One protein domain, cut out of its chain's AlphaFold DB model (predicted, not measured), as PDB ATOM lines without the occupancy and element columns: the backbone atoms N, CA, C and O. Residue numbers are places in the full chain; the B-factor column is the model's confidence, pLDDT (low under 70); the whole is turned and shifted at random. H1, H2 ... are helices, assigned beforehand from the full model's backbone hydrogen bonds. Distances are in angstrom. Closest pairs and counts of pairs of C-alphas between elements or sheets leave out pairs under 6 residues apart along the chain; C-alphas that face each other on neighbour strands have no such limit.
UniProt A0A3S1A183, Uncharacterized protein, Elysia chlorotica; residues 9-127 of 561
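What this domain is: This is residues 9 to 127 of the 561 residues of an uncharacterized protein of Elysia chlorotica (UniProt A0A3S1A183). Four short helices, H1 to H4, fold back and forth, each beside the one before, and a small corner of H5 and H6 leads into one long, nearly straight helix, H7, that runs away as an arm. Residues 103 to 127, of which 103 to 123 belong to H7, stick out. The printed part has 119 residues with seven named helices, H1 to H7 in order, and no named strand: all helix. It is extended, with a radius of gyration of the C-alphas of 21.7 A, and spans 74 by 39 by 20 A.

How they stand to each other: H1, residues 9 to 18, and H2, residues 22 to 31, touch as a hairpin, the closest C-alphas, Trp 16 and Lys 25, 5.7 A apart. H2 and H3, residues 40 to 50, a hairpin, only just touch, with 3 pairs of C-alphas within 8 A, the closest Leu 29 and Val 47 at 7.1 A. H3 and H4, residues 54 to 65, a hairpin, touch at a shallow tilt of 31 degrees, opposite ways; the closest C-alphas, Leu 45 and Ala 57, are 4.6 A apart. H4 and H5, residues 72 to 78, are near each other, closest C-alphas 8.0 A apart. H5 and H6, residues 82 to 85, only just touch, with 3 pairs of C-alphas within 8 A, and only at the corner; the closest are Tyr 76 and Lys 83, 5.1 A. H7, residues 88 to 123, touches H5 with residues 94 to 98 alone, at a steep tilt of 56 degrees; the closest C-alphas, Ala 72 and Glu 95, are 6.0 A apart. Every O i to N i+4 pair is within hydrogen-bond range in H1, H2, H3, H5 and H7, and 7 of 8 in H4; H6 is too short for such a pair.

Where its parts are: H1 begins at C-alpha 9 (209.551, 201.109, 255.964). H4 is 16.7 A long, and H7 is 52.4 A, ending at C-alpha 123 (241.654, 158.100, 281.239).

The domain as a whole: The C-alphas farthest apart, Glu 20 and Glu 127, are 75.3 A apart. The printed part has no cut and no long link. Mean pLDDT of the printed part is 72.8; 47 residues are under 70, among them 29 to 41 and 62 to 72.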
ATOM      1  N   ASP A   9     210.312 201.209 254.730       54.00
ATOM      2  CA  ASP A   9     209.551 201.109 255.964       54.00
ATOM      3  C   ASP A   9     208.335 202.048 255.916       54.00
ATOM      4  O   ASP A   9     207.247 201.661 256.330       54.00
ATOM      5  N   GLU A  10     208.464 203.234 255.301       57.16
ATOM      6  CA  GLU A  10     207.319 204.089 254.953       57.16
ATOM      7  C   GLU A  10     206.380 203.403 253.954       57.16
ATOM      8  O   GLU A  10     205.158 203.494 254.093       57.16
ATOM      9  N   TYR A  11     206.925 202.704 252.950       64.75
ATOM     10  CA  TYR A  11     206.109 201.951 251.995       64.75
ATOM     11  C   TYR A  11     205.372 200.799 252.693       64.75
ATOM     12  O   TYR A  11     204.153 200.688 252.562       64.75
ATOM     13  N   LEU A  12     206.078 200.007 253.509       62.88
ATOM     14  CA  LEU A  12     205.497 198.928 254.307       62.88
ATOM     15  C   LEU A  12     204.383 199.441 255.232       62.88
ATOM     16  O   LEU A  12     203.305 198.853 255.280       62.88
ATOM     17  N   PHE A  13     204.606 200.567 255.914       64.56
ATOM     18  CA  PHE A  13     203.629 201.160 256.827       64.56
ATOM     19  C   PHE A  13     202.392 201.713 256.103       64.56
ATOM     20  O   PHE A  13     201.287 201.653 256.647       64.56
ATOM     21  N   MET A  14     202.532 202.201 254.860       67.75
ATOM     22  CA  MET A  14     201.377 202.546 254.022       67.75
ATOM     23  C   MET A  14     200.593 201.309 253.575       67.75
ATOM     24  O   MET A  14     199.370 201.318 253.693       67.75
ATOM     25  N   VAL A  15     201.257 200.245 253.104       66.00
ATOM     26  CA  VAL A  15     200.565 199.013 252.677       66.00
ATOM     27  C   VAL A  15     199.854 198.357 253.869       66.00
ATOM     28  O   VAL A  15     198.673 198.038 253.774       66.00
ATOM     29  N   TRP A  16     200.509 198.266 255.031       70.56
ATOM     30  CA  TRP A  16     199.910 197.744 256.266       70.56
ATOM     31  C   TRP A  16     198.712 198.578 256.758       70.56
ATOM     32  O   TRP A  16     197.735 198.024 257.264       70.56
ATOM     33  N   LYS A  17     198.733 199.908 256.566       70.81
ATOM     34  CA  LYS A  17     197.561 200.766 256.813       70.81
ATOM     35  C   LYS A  17     196.434 200.584 255.791       70.81
ATOM     36  O   LYS A  17     195.286 200.814 256.158       70.81
ATOM     37  N   ALA A  18     196.746 200.206 254.551       73.12
ATOM     38  CA  ALA A  18     195.769 200.018 253.478       73.12
ATOM     39  C   ALA A  18     195.016 198.677 253.555       73.12
ATOM     40  O   ALA A  18     193.937 198.557 252.985       73.12
ATOM     41  N   CYS A  19     195.547 197.679 254.267       79.38
ATOM     42  CA  CYS A  19     194.831 196.434 254.541       79.38
ATOM     43  C   CYS A  19     193.557 196.695 255.368       79.38
ATOM     44  O   CYS A  19     193.606 197.348 256.415       79.38
ATOM     45  N   GLU A  20     192.424 196.138 254.947       73.62
ATOM     46  CA  GLU A  20     191.129 196.347 255.605       73.62
ATOM     47  C   GLU A  20     190.934 195.353 256.759       73.62
ATOM     48  O   GLU A  20     190.596 195.749 257.876       73.62
ATOM     49  N   SER A  21     191.245 194.072 256.526       71.19
ATOM     50  CA  SER A  21     191.113 192.997 257.521       71.19
ATOM     51  C   SER A  21     192.351 192.851 258.424       71.19
ATOM     52  O   SER A  21     193.457 193.305 258.105       71.19
ATOM     53  N   ARG A  22     192.175 192.197 259.580       61.38
ATOM     54  CA  ARG A  22     193.270 191.878 260.515       61.38
ATOM     55  C   ARG A  22     194.184 190.782 259.958       61.38
ATOM     56  O   ARG A  22     195.396 190.840 260.124       61.38
ATOM     57  N   GLU A  23     193.599 189.823 259.259       64.75
ATOM     58  CA  GLU A  23     194.254 188.683 258.619       64.75
ATOM     59  C   GLU A  23     195.151 189.167 257.474       64.75
ATOM     60  O   GLU A  23     196.317 188.781 257.407       64.75
ATOM     61  N   GLN A  24     194.658 190.096 256.644       68.19
ATOM     62  CA  GLN A  24     195.456 190.767 255.611       68.19
ATOM     63  C   GLN A  24     196.689 191.460 256.214       68.19
ATOM     64  O   GLN A  24     197.803 191.255 255.738       68.19
ATOM     65  N   LYS A  25     196.511 192.210 257.314       71.81
ATOM     66  CA  LYS A  25     197.617 192.870 258.034       71.81
ATOM     67  C   LYS A  25     198.666 191.887 258.544       71.81
ATOM     68  O   LYS A  25     199.845 192.222 258.534       71.81
ATOM     69  N   ILE A  26     198.253 190.698 258.982       62.22
ATOM     70  CA  ILE A  26     199.157 189.644 259.462       62.22
ATOM     71  C   ILE A  26     199.947 189.033 258.297       62.22
ATOM     72  O   ILE A  26     201.171 188.974 258.379       62.22
ATOM     73  N   VAL A  27     199.283 188.648 257.201       68.38
ATOM     74  CA  VAL A  27     199.943 188.067 256.014       68.38
ATOM     75  C   VAL A  27     200.973 189.036 255.430       68.38
ATOM     76  O   VAL A  27     202.143 188.685 255.299       68.38
ATOM     77  N   THR A  28     200.585 190.293 255.188       71.31
ATOM     78  CA  THR A  28     201.487 191.320 254.639       71.31
ATOM     79  C   THR A  28     202.686 191.617 255.545       71.31
ATOM     80  O   THR A  28     203.751 191.976 255.047       71.31
ATOM     81  N   LEU A  29     202.549 191.464 256.868       64.50
ATOM     82  CA  LEU A  29     203.664 191.643 257.800       64.50
ATOM     83  C   LEU A  29     204.615 190.432 257.794       64.50
ATOM     84  O   LEU A  29     205.824 190.614 257.900       64.50
ATOM     85  N   ILE A  30     204.087 189.213 257.637       62.12
ATOM     86  CA  ILE A  30     204.875 187.972 257.564       62.12
ATOM     87  C   ILE A  30     205.697 187.911 256.269       62.12
ATOM     88  O   ILE A  30     206.903 187.669 256.334       62.12
ATOM     89  N   ASP A  31     205.081 188.184 255.113       60.62
ATOM     90  CA  ASP A  31     205.715 188.037 253.789       60.62
ATOM     91  C   ASP A  31     206.952 188.933 253.585       60.62
ATOM     92  O   ASP A  31     207.823 188.624 252.768       60.62
ATOM     93  N   VAL A  32     207.052 190.048 254.320       62.22
ATOM     94  CA  VAL A  32     208.123 191.048 254.154       62.22
ATOM     95  C   VAL A  32     209.242 190.905 255.201       62.22
ATOM     96  O   VAL A  32     210.259 191.595 255.113       62.22
ATOM     97  N   ILE A  33     209.135 189.988 256.171       56.06
ATOM     98  CA  ILE A  33     210.162 189.811 257.210       56.06
ATOM     99  C   ILE A  33     211.254 188.820 256.759       56.06
ATOM    100  O   ILE A  33     211.004 187.619 256.646       56.06
ATOM    101  N   PRO A  34     212.517 189.263 256.571       50.66
ATOM    102  CA  PRO A  34     213.616 188.364 256.233       50.66
ATOM    103  C   PRO A  34     214.045 187.541 257.459       50.66
ATOM    104  O   PRO A  34     214.894 187.957 258.259       50.66
ATOM    105  N   LEU A  35     213.476 186.340 257.583       51.38
ATOM    106  CA  LEU A  35     213.789 185.348 258.616       51.38
ATOM    107  C   LEU A  35     215.185 184.727 258.412       51.38
ATOM    108  O   LEU A  35     215.340 183.594 257.961       51.38
ATOM    109  N   ARG A  36     216.237 185.465 258.782       46.59
ATOM    110  CA  ARG A  36     217.568 184.886 259.026       46.59
ATOM    111  C   ARG A  36     217.594 184.294 260.436       46.59
ATOM    112  O   ARG A  36     217.313 185.005 261.396       46.59
ATOM    113  N   GLY A  37     217.940 183.008 260.540       47.28
ATOM    114  CA  GLY A  37     217.711 182.123 261.699       47.28
ATOM    115  C   GLY A  37     218.464 182.404 263.011       47.28
ATOM    116  O   GLY A  37     218.799 181.462 263.721       47.28
ATOM    117  N   LYS A  38     218.760 183.669 263.325       49.41
ATOM    118  CA  LYS A  38     219.103 184.139 264.680       49.41
ATOM    119  C   LYS A  38     218.197 185.283 265.134       49.41
ATOM    120  O   LYS A  38     217.802 185.307 266.288       49.41
ATOM    121  N   ASP A  39     217.789 186.163 264.220       55.66
ATOM    122  CA  ASP A  39     216.876 187.274 264.527       55.66
ATOM    123  C   ASP A  39     215.393 186.892 264.332       55.66
ATOM    124  O   ASP A  39     214.502 187.719 264.516       55.66
ATOM    125  N   SER A  40     215.118 185.672 263.861       61.59
ATOM    126  CA  SER A  40     213.781 185.225 263.459       61.59
ATOM    127  C   SER A  40     212.794 185.115 264.620       61.59
ATOM    128  O   SER A  40     211.610 185.350 264.408       61.59
ATOM    129  N   PHE A  41     213.262 184.782 265.829       67.81
ATOM    130  CA  PHE A  41     212.395 184.663 267.003       67.81
ATOM    131  C   PHE A  41     211.988 186.041 267.567       67.81
ATOM    132  O   PHE A  41     210.785 186.297 267.585       67.81
ATOM    133  N   PRO A  42     212.903 186.997 267.849       70.88
ATOM    134  CA  PRO A  42     212.513 188.364 268.222       70.88
ATOM    135  C   PRO A  42     211.555 189.024 267.219       70.88
ATOM    136  O   PRO A  42     210.517 189.550 267.612       70.88
ATOM    137  N   LYS A  43     211.822 188.899 265.908       69.62
ATOM    138  CA  LYS A  43     210.933 189.437 264.858       69.62
ATOM    139  C   LYS A  43     209.555 188.763 264.840       69.62
ATOM    140  O   LYS A  43     208.570 189.420 264.528       69.62
ATOM    141  N   PHE A  44     209.460 187.479 265.190       72.81
ATOM    142  CA  PHE A  44     208.179 186.785 265.354       72.81
ATOM    143  C   PHE A  44     207.411 187.277 266.592       72.81
ATOM    144  O   PHE A  44     206.199 187.480 266.511       72.81
ATOM    145  N   LEU A  45     208.101 187.560 267.704       74.94
ATOM    146  CA  LEU A  45     207.479 188.204 268.866       74.94
ATOM    147  C   LEU A  45     206.978 189.613 268.517       74.94
ATOM    148  O   LEU A  45     205.859 189.968 268.874       74.94
ATOM    149  N   ASP A  46     207.743 190.397 267.758       72.69
ATOM    150  CA  ASP A  46     207.313 191.732 267.319       72.69
ATOM    151  C   ASP A  46     206.122 191.675 266.338       72.69
ATOM    152  O   ASP A  46     205.238 192.532 266.396       72.69
ATOM    153  N   VAL A  47     206.016 190.634 265.496       74.44
ATOM    154  CA  VAL A  47     204.810 190.343 264.688       74.44
ATOM    155  C   VAL A  47     203.606 190.021 265.571       74.44
ATOM    156  O   VAL A  47     202.521 190.564 265.343       74.44
ATOM    157  N   LEU A  48     203.767 189.173 266.592       72.31
ATOM    158  CA  LEU A  48     202.697 188.869 267.550       72.31
ATOM    159  C   LEU A  48     202.242 190.140 268.283       72.31
ATOM    160  O   LEU A  48     201.047 190.429 268.326       72.31
ATOM    161  N   HIS A  49     203.177 190.955 268.766       73.19
ATOM    162  CA  HIS A  49     202.878 192.217 269.439       73.19
ATOM    163  C   HIS A  49     202.136 193.193 268.500       73.19
ATOM    164  O   HIS A  49     201.065 193.699 268.837       73.19
ATOM    165  N   THR A  50     202.634 193.390 267.274       69.25
ATOM    166  CA  THR A  50     202.056 194.313 266.272       69.25
ATOM    167  C   THR A  50     200.692 193.855 265.738       69.25
ATOM    168  O   THR A  50     199.852 194.680 265.379       69.25
ATOM    169  N   SER A  51     200.425 192.546 265.715       67.88
ATOM    170  CA  SER A  51     199.127 191.977 265.310       67.88
ATOM    171  C   SER A  51     198.079 191.941 266.435       67.88
ATOM    172  O   SER A  51     196.958 191.462 266.226       67.88
ATOM    173  N   GLY A  52     198.401 192.461 267.625       60.88
ATOM    174  CA  GLY A  52     197.504 192.502 268.786       60.88
ATOM    175  C   GLY A  52     197.521 191.235 269.649       60.88
ATOM    176  O   GLY A  52     196.700 191.102 270.551       60.88
ATOM    177  N   HIS A  53     198.457 190.315 269.413       69.94
ATOM    178  CA  HIS A  53     198.743 189.161 270.273       69.94
ATOM    179  C   HIS A  53     199.815 189.489 271.333       69.94
ATOM    180  O   HIS A  53     200.649 188.647 271.651       69.94
ATOM    181  N   VAL A  54     199.772 190.707 271.891       70.06
ATOM    182  CA  VAL A  54     200.734 191.262 272.869       70.06
ATOM    183  C   VAL A  54     201.020 190.279 274.012       70.06
ATOM    184  O   VAL A  54     202.148 189.828 274.147       70.06
ATOM    185  N   PHE A  55     199.986 189.782 274.702       64.44
ATOM    186  CA  PHE A  55     200.131 188.775 275.768       64.44
ATOM    187  C   PHE A  55     200.837 187.467 275.356       64.44
ATOM    188  O   PHE A  55     201.380 186.782 276.215       64.44
ATOM    189  N   ILE A  56     200.820 187.086 274.071       68.50
ATOM    190  CA  ILE A  56     201.566 185.913 273.575       68.50
ATOM    191  C   ILE A  56     203.019 186.302 273.288       68.50
ATOM    192  O   ILE A  56     203.928 185.535 273.589       68.50
ATOM    193  N   ALA A  57     203.237 187.493 272.720       73.50
ATOM    194  CA  ALA A  57     204.568 188.028 272.458       73.50
ATOM    195  C   ALA A  57     205.370 188.204 273.752       73.50
ATOM    196  O   ALA A  57     206.535 187.826 273.785       73.50
ATOM    197  N   ASP A  58     204.733 188.742 274.793       70.31
ATOM    198  CA  ASP A  58     205.354 189.043 276.082       70.31
ATOM    199  C   ASP A  58     205.627 187.758 276.876       70.31
ATOM    200  O   ASP A  58     206.748 187.551 277.329       70.31
ATOM    201  N   PHE A  59     204.660 186.831 276.944       68.12
ATOM    202  CA  PHE A  59     204.840 185.519 277.585       68.12
ATOM    203  C   PHE A  59     206.015 184.733 276.976       68.12
ATOM    204  O   PHE A  59     206.860 184.215 277.697       68.12
ATOM    205  N   LEU A  60     206.122 184.705 275.642       70.19
ATOM    206  CA  LEU A  60     207.240 184.062 274.939       70.19
ATOM    207  C   LEU A  60     208.574 184.830 275.052       70.19
ATOM    208  O   LEU A  60     209.613 184.271 274.709       70.19
ATOM    209  N   ARG A  61     208.552 186.090 275.507       73.44
ATOM    210  CA  ARG A  61     209.739 186.924 275.773       73.44
ATOM    211  C   ARG A  61     210.248 186.690 277.199       73.44
ATOM    212  O   ARG A  61     211.443 186.488 277.396       73.44
ATOM    213  N   GLU A  62     209.338 186.614 278.173       63.66
ATOM    214  CA  GLU A  62     209.654 186.260 279.564       63.66
ATOM    215  C   GLU A  62     210.241 184.841 279.690       63.66
ATOM    216  O   GLU A  62     211.152 184.645 280.498       63.66
ATOM    217  N   ASP A  63     209.788 183.884 278.869       58.72
ATOM    218  CA  ASP A  63     210.327 182.510 278.774       58.72
ATOM    219  C   ASP A  63     211.692 182.418 278.044       58.72
ATOM    220  O   ASP A  63     212.398 181.417 278.183       58.72
ATOM    221  N   GLU A  64     212.101 183.436 277.272       58.69
ATOM    222  CA  GLU A  64     213.454 183.497 276.684       58.69
ATOM    223  C   GLU A  64     214.479 184.015 277.711       58.69
ATOM    224  O   GLU A  64     215.600 183.505 277.787       58.69
ATOM    225  N   GLU A  65     214.083 184.975 278.556       50.84
ATOM    226  CA  GLU A  65     214.913 185.482 279.659       50.84
ATOM    227  C   GLU A  65     214.932 184.538 280.878       50.84
ATOM    228  O   GLU A  65     215.963 184.394 281.542       50.84
ATOM    229  N   ASN A  66     213.825 183.842 281.167       49.75
ATOM    230  CA  ASN A  66     213.730 182.859 282.246       49.75
ATOM    231  C   ASN A  66     213.758 181.430 281.694       49.75
ATOM    232  O   ASN A  66     212.730 180.908 281.281       49.75
ATOM    233  N   GLN A  67     214.889 180.725 281.829       51.97
ATOM    234  CA  GLN A  67     215.012 179.289 281.501       51.97
ATOM    235  C   GLN A  67     214.260 178.346 282.474       51.97
ATOM    236  O   GLN A  67     214.785 177.312 282.902       51.97
ATOM    237  N   LYS A  68     213.022 178.678 282.848       54.34
ATOM    238  CA  LYS A  68     212.105 177.742 283.502       54.34
ATOM    239  C   LYS A  68     211.708 176.649 282.507       54.34
ATOM    240  O   LYS A  68     211.738 176.836 281.293       54.34
ATOM    241  N   MET A  69     211.317 175.481 283.015       56.06
ATOM    242  CA  MET A  69     210.571 174.541 282.182       56.06
ATOM    243  C   MET A  69     209.177 175.116 281.936       56.06
ATOM    244  O   MET A  69     208.457 175.391 282.893       56.06
ATOM    245  N   PHE A  70     208.817 175.263 280.662       58.66
ATOM    246  CA  PHE A  70     207.479 175.627 280.204       58.66
ATOM    247  C   PHE A  70     206.426 174.711 280.847       58.66
ATOM    248  O   PHE A  70     206.367 173.517 280.536       58.66
ATOM    249  N   ASP A  71     205.590 175.260 281.729       66.81
ATOM    250  CA  ASP A  71     204.450 174.545 282.300       66.81
ATOM    251  C   ASP A  71     203.201 174.801 281.450       66.81
ATOM    252  O   ASP A  71     202.699 175.925 281.350       66.81
ATOM    253  N   ALA A  72     202.657 173.734 280.863       65.69
ATOM    254  CA  ALA A  72     201.410 173.794 280.110       65.69
ATOM    255  C   ALA A  72     200.235 174.322 280.959       65.69
ATOM    256  O   ALA A  72     199.335 174.962 280.414       65.69
ATOM    257  N   LYS A  73     200.245 174.131 282.287       70.75
ATOM    258  CA  LYS A  73     199.197 174.633 283.195       70.75
ATOM    259  C   LYS A  73     199.257 176.140 283.372       70.75
ATOM    260  O   LYS A  73     198.202 176.778 283.338       70.75
ATOM    261  N   ASP A  74     200.453 176.714 283.487       71.50
ATOM    262  CA  ASP A  74     200.615 178.170 283.529       71.50
ATOM    263  C   ASP A  74     200.395 178.784 282.130       71.50
ATOM    264  O   ASP A  74     199.726 179.809 282.029       71.50
ATOM    265  N   MET A  75     200.741 178.098 281.025       75.06
ATOM    266  CA  MET A  75     200.280 178.488 279.677       75.06
ATOM    267  C   MET A  75     198.738 178.534 279.592       75.06
ATOM    268  O   MET A  75     198.175 179.531 279.138       75.06
ATOM    269  N   TYR A  76     198.018 177.498 280.046       75.19
ATOM    270  CA  TYR A  76     196.542 177.490 280.052       75.19
ATOM    271  C   TYR A  76     195.924 178.539 280.994       75.19
ATOM    272  O   TYR A  76     194.742 178.871 280.846       75.19
ATOM    273  N   ARG A  77     196.691 179.040 281.968       75.56
ATOM    274  CA  ARG A  77     196.301 180.105 282.899       75.56
ATOM    275  C   ARG A  77     196.522 181.492 282.294       75.56
ATOM    276  O   ARG A  77     195.609 182.311 282.341       75.56
ATOM    277  N   CYS A  78     197.688 181.725 281.694       66.75
ATOM    278  CA  CYS A  78     198.051 182.972 281.018       66.75
ATOM    279  C   CYS A  78     197.278 183.167 279.705       66.75
ATOM    280  O   CYS A  78     196.968 184.299 279.338       66.75
ATOM    281  N   LEU A  79     196.879 182.078 279.031       72.44
ATOM    282  CA  LEU A  79     196.136 182.101 277.766       72.44
ATOM    283  C   LEU A  79     194.762 181.381 277.865       72.44
ATOM    284  O   LEU A  79     194.561 180.320 277.260       72.44
ATOM    285  N   PRO A  80     193.740 181.951 278.552       70.44
ATOM    286  CA  PRO A  80     192.427 181.310 278.762       70.44
ATOM    287  C   PRO A  80     191.581 181.060 277.501       70.44
ATOM    288  O   PRO A  80     190.476 180.514 277.592       70.44
ATOM    289  N   PHE A  81     192.034 181.507 276.329       68.12
ATOM    290  CA  PHE A  81     191.446 181.164 275.031       68.12
ATOM    291  C   PHE A  81     192.021 179.845 274.491       68.12
ATOM    292  O   PHE A  81     191.253 179.016 274.017       68.12
ATOM    293  N   VAL A  82     193.320 179.574 274.682       69.88
ATOM    294  CA  VAL A  82     193.949 178.272 274.373       69.88
ATOM    295  C   VAL A  82     193.294 177.165 275.204       69.88
ATOM    296  O   VAL A  82     192.906 176.126 274.675       69.88
ATOM    297  N   LYS A  83     193.029 177.438 276.492       72.50
ATOM    298  CA  LYS A  83     192.278 176.530 277.380       72.50
ATOM    299  C   LYS A  83     190.839 176.236 276.902       72.50
ATOM    300  O   LYS A  83     190.271 175.218 277.297       72.50
ATOM    301  N   ARG A  84     190.248 177.097 276.064       74.88
ATOM    302  CA  ARG A  84     188.915 176.906 275.459       74.88
ATOM    303  C   ARG A  84     188.947 176.317 274.046       74.88
ATOM    304  O   ARG A  84     187.932 175.782 273.626       74.88
ATOM    305  N   ALA A  85     190.075 176.404 273.339       73.56
ATOM    306  CA  ALA A  85     190.226 175.868 271.987       73.56
ATOM    307  C   ALA A  85     190.463 174.348 271.963       73.56
ATOM    308  O   ALA A  85     189.973 173.682 271.058       73.56
ATOM    309  N   PHE A  86     191.191 173.805 272.946       75.50
ATOM    310  CA  PHE A  86     191.536 172.378 272.999       75.50
ATOM    311  C   PHE A  86     190.550 171.527 273.805       75.50
ATOM    312  O   PHE A  86     190.086 171.927 274.879       75.50
ATOM    313  N   ASN A  87     190.327 170.300 273.345       83.31
ATOM    314  CA  ASN A  87     189.592 169.239 274.033       83.31
ATOM    315  C   ASN A  87     190.329 168.770 275.309       83.31
ATOM    316  O   ASN A  87     191.541 168.928 275.419       83.31
ATOM    317  N   GLU A  88     189.639 168.151 276.278       79.94
ATOM    318  CA  GLU A  88     190.289 167.582 277.486       79.94
ATOM    319  C   GLU A  88     191.389 166.562 277.125       79.94
ATOM    320  O   GLU A  88     192.495 166.629 277.658       79.94
ATOM    321  N   ASN A  89     191.127 165.679 276.149       79.62
ATOM    322  CA  ASN A  89     192.116 164.713 275.654       79.62
ATOM    323  C   ASN A  89     193.344 165.386 275.021       79.62
ATOM    324  O   ASN A  89     194.462 164.933 275.242       79.62
ATOM    325  N   GLU A  90     193.156 166.467 274.261       79.12
ATOM    326  CA  GLU A  90     194.255 167.209 273.620       79.12
ATOM    327  C   GLU A  90     195.089 167.958 274.659       79.12
ATOM    328  O   GLU A  90     196.315 167.886 274.629       79.12
ATOM    329  N   LYS A  91     194.432 168.607 275.633       75.69
ATOM    330  CA  LYS A  91     195.125 169.237 276.763       75.69
ATOM    331  C   LYS A  91     196.006 168.234 277.494       75.69
ATOM    332  O   LYS A  91     197.160 168.541 277.783       75.69
ATOM    333  N   LYS A  92     195.462 167.042 277.761       82.19
ATOM    334  CA  LYS A  92     196.180 165.964 278.434       82.19
ATOM    335  C   LYS A  92     197.347 165.441 277.594       82.19
ATOM    336  O   LYS A  92     198.438 165.323 278.129       82.19
ATOM    337  N   GLN A  93     197.167 165.218 276.292       79.50
ATOM    338  CA  GLN A  93     198.267 164.830 275.395       79.50
ATOM    339  C   GLN A  93     199.400 165.870 275.369       79.50
ATOM    340  O   GLN A  93     200.568 165.493 275.330       79.50
ATOM    341  N   ILE A  94     199.074 167.166 275.432       78.75
ATOM    342  CA  ILE A  94     200.065 168.250 275.525       78.75
ATOM    343  C   ILE A  94     200.782 168.231 276.887       78.75
ATOM    344  O   ILE A  94     202.003 168.377 276.922       78.75
ATOM    345  N   GLU A  95     200.064 168.030 277.998       80.88
ATOM    346  CA  GLU A  95     200.673 167.886 279.333       80.88
ATOM    347  C   GLU A  95     201.588 166.652 279.415       80.88
ATOM    348  O   GLU A  95     202.754 166.789 279.793       80.88
ATOM    349  N   ASP A  96     201.099 165.481 278.996       79.81
ATOM    350  CA  ASP A  96     201.833 164.211 278.994       79.81
ATOM    351  C   ASP A  96     203.113 164.320 278.130       79.81
ATOM    352  O   ASP A  96     204.206 163.991 278.597       79.81
ATOM    353  N   TYR A  97     203.019 164.868 276.908       80.75
ATOM    354  CA  TYR A  97     204.169 165.074 276.010       80.75
ATOM    355  C   TYR A  97     205.213 166.041 276.588       80.75
ATOM    356  O   TYR A  97     206.418 165.796 276.490       80.75
ATOM    357  N   MET A  98     204.781 167.149 277.198       77.88
ATOM    358  CA  MET A  98     205.712 168.118 277.788       77.88
ATOM    359  C   MET A  98     206.384 167.554 279.046       77.88
ATOM    360  O   MET A  98     207.576 167.791 279.251       77.88
ATOM    361  N   GLN A  99     205.678 166.736 279.834       80.81
ATOM    362  CA  GLN A  99     206.253 166.027 280.976       80.81
ATOM    363  C   GLN A  99     207.243 164.928 280.540       80.81
ATOM    364  O   GLN A  99     208.308 164.793 281.146       80.81
ATOM    365  N   GLU A 100     206.954 164.182 279.469       80.44
ATOM    366  CA  GLU A 100     207.894 163.217 278.881       80.44
ATOM    367  C   GLU A 100     209.151 163.918 278.342       80.44
ATOM    368  O   GLU A 100     210.273 163.518 278.657       80.44
ATOM    369  N   LYS A 101     208.983 165.020 277.604       79.50
ATOM    370  CA  LYS A 101     210.081 165.840 277.067       79.50
ATOM    371  C   LYS A 101     210.964 166.438 278.169       79.50
ATOM    372  O   LYS A 101     212.186 166.476 278.014       79.50
ATOM    373  N   ALA A 102     210.370 166.861 279.286       76.56
ATOM    374  CA  ALA A 102     211.095 167.311 280.474       76.56
ATOM    375  C   ALA A 102     211.954 166.184 281.075       76.56
ATOM    376  O   ALA A 102     213.162 166.362 281.243       76.56
ATOM    377  N   GLN A 103     211.364 165.004 281.305       80.88
ATOM    378  CA  GLN A 103     212.098 163.829 281.790       80.88
ATOM    379  C   GLN A 103     213.189 163.368 280.817       80.88
ATOM    380  O   GLN A 103     214.239 162.900 281.253       80.88
ATOM    381  N   PHE A 104     212.958 163.460 279.505       80.25
ATOM    382  CA  PHE A 104     213.955 163.095 278.500       80.25
ATOM    383  C   PHE A 104     215.168 164.028 278.564       80.25
ATOM    384  O   PHE A 104     216.299 163.547 278.531       80.25
ATOM    385  N   LYS A 105     214.952 165.343 278.724       82.31
ATOM    386  CA  LYS A 105     216.045 166.304 278.923       82.31
ATOM    387  C   LYS A 105     216.831 165.998 280.200       82.31
ATOM    388  O   LYS A 105     218.049 165.899 280.140       82.31
ATOM    389  N   GLU A 106     216.150 165.787 281.326       82.69
ATOM    390  CA  GLU A 106     216.803 165.448 282.599       82.69
ATOM    391  C   GLU A 106     217.641 164.160 282.489       82.69
ATOM    392  O   GLU A 106     218.802 164.132 282.893       82.69
ATOM    393  N   LYS A 107     217.091 163.112 281.859       87.25
ATOM    394  CA  LYS A 107     217.809 161.856 281.590       87.25
ATOM    395  C   LYS A 107     219.006 162.069 280.658       87.25
ATOM    396  O   LYS A 107     220.054 161.487 280.913       87.25
ATOM    397  N   ALA A 108     218.896 162.915 279.633       83.00
ATOM    398  CA  ALA A 108     220.011 163.256 278.749       83.00
ATOM    399  C   ALA A 108     221.122 164.035 279.483       83.00
ATOM    400  O   ALA A 108     222.296 163.704 279.330       83.00
ATOM    401  N   ASP A 109     220.764 164.999 280.338       83.94
ATOM    402  CA  ASP A 109     221.714 165.754 281.168       83.94
ATOM    403  C   ASP A 109     222.421 164.850 282.205       83.94
ATOM    404  O   ASP A 109     223.570 165.106 282.573       83.94
ATOM    405  N   VAL A 110     221.763 163.782 282.678       90.75
ATOM    406  CA  VAL A 110     222.366 162.742 283.536       90.75
ATOM    407  C   VAL A 110     223.264 161.795 282.736       90.75
ATOM    408  O   VAL A 110     224.382 161.525 283.172       90.75
ATOM    409  N   ILE A 111     222.828 161.329 281.560       88.75
ATOM    410  CA  ILE A 111     223.638 160.483 280.667       88.75
ATOM    411  C   ILE A 111     224.928 161.209 280.283       88.75
ATOM    412  O   ILE A 111     225.998 160.639 280.453       88.75
ATOM    413  N   TYR A 112     224.855 162.478 279.876       91.75
ATOM    414  CA  TYR A 112     226.037 163.265 279.516       91.75
ATOM    415  C   TYR A 112     227.042 163.386 280.675       91.75
ATOM    416  O   TYR A 112     228.246 163.230 280.475       91.75
ATOM    417  N   LYS A 113     226.565 163.596 281.913       92.31
ATOM    418  CA  LYS A 113     227.432 163.604 283.106       92.31
ATOM    419  C   LYS A 113     228.119 162.254 283.302       92.31
ATOM    420  O   LYS A 113     229.340 162.224 283.438       92.31
ATOM    421  N   LEU A 114     227.365 161.156 283.238       92.69
ATOM    422  CA  LEU A 114     227.909 159.799 283.351       92.69
ATOM    423  C   LEU A 114     228.896 159.480 282.217       92.69
ATOM    424  O   LEU A 114     229.921 158.867 282.473       92.69
ATOM    425  N   GLU A 115     228.655 159.939 280.988       91.50
ATOM    426  CA  GLU A 115     229.600 159.804 279.872       91.50
ATOM    427  C   GLU A 115     230.900 160.583 280.126       91.50
ATOM    428  O   GLU A 115     231.983 160.058 279.854       91.50
ATOM    429  N   THR A 116     230.836 161.793 280.696       93.12
ATOM    430  CA  THR A 116     232.046 162.543 281.086       93.12
ATOM    431  C   THR A 116     232.790 161.903 282.263       93.12
ATOM    432  O   THR A 116     234.018 161.837 282.235       93.12
ATOM    433  N   GLU A 117     232.074 161.364 283.253       93.81
ATOM    434  CA  GLU A 117     232.648 160.665 284.411       93.81
ATOM    435  C   GLU A 117     233.277 159.320 284.012       93.81
ATOM    436  O   GLU A 117     234.372 158.991 284.465       93.81
ATOM    437  N   ILE A 118     232.645 158.579 283.097       94.38
ATOM    438  CA  ILE A 118     233.207 157.375 282.471       94.38
ATOM    439  C   ILE A 118     234.426 157.730 281.616       94.38
ATOM    440  O   ILE A 118     235.402 156.991 281.645       94.38
ATOM    441  N   SER A 119     234.403 158.844 280.878       92.94
ATOM    442  CA  SER A 119     235.544 159.266 280.051       92.94
ATOM    443  C   SER A 119     236.767 159.586 280.910       92.94
ATOM    444  O   SER A 119     237.844 159.062 280.632       92.94
ATOM    445  N   ALA A 120     236.585 160.345 281.998       93.19
ATOM    446  CA  ALA A 120     237.616 160.538 283.017       93.19
ATOM    447  C   ALA A 120     238.065 159.184 283.593       93.19
ATOM    448  O   ALA A 120     239.214 158.803 283.411       93.19
ATOM    449  N   SER A 121     237.137 158.368 284.110       93.94
ATOM    450  CA  SER A 121     237.412 157.028 284.667       93.94
ATOM    451  C   SER A 121     238.118 156.057 283.701       93.94
ATOM    452  O   SER A 121     238.730 155.074 284.131       93.94
ATOM    453  N   VAL A 122     238.032 156.295 282.388       93.94
ATOM    454  CA  VAL A 122     238.755 155.555 281.348       93.94
ATOM    455  C   VAL A 122     240.148 156.128 281.110       93.94
ATOM    456  O   VAL A 122     241.052 155.308 280.954       93.94
ATOM    457  N   GLU A 123     240.334 157.457 281.138       93.19
ATOM    458  CA  GLU A 123     241.654 158.100 281.239       93.19
ATOM    459  C   GLU A 123     242.357 157.578 282.495       93.19
ATOM    460  O   GLU A 123     243.129 156.642 282.335       93.19
ATOM    461  N   ASP A 124     242.022 158.030 283.713       93.12
ATOM    462  CA  ASP A 124     241.479 157.202 284.824       93.12
ATOM    463  C   ASP A 124     242.278 155.936 285.271       93.12
ATOM    464  O   ASP A 124     242.643 155.685 286.423       93.12
ATOM    465  N   ARG A 125     242.528 155.060 284.300       94.19
ATOM    466  CA  ARG A 125     243.002 153.678 284.387       94.19
ATOM    467  C   ARG A 125     244.245 153.413 283.512       94.19
ATOM    468  O   ARG A 125     244.934 152.409 283.720       94.19
ATOM    469  N   GLU A 126     244.564 154.253 282.528       93.56
ATOM    470  CA  GLU A 126     245.548 153.942 281.479       93.56
ATOM    471  C   GLU A 126     246.986 154.373 281.791       93.56
ATOM    472  O   GLU A 126     247.895 153.549 281.680       93.56
ATOM    473  N   GLU A 127     247.224 155.566 282.323       94.38
ATOM    474  CA  GLU A 127     248.491 155.923 282.978       94.38
ATOM    475  C   GLU A 127     248.635 155.151 284.301       94.38
ATOM    476  O   GLU A 127     249.744 155.043 284.805       94.38
TER     477      GLU A 127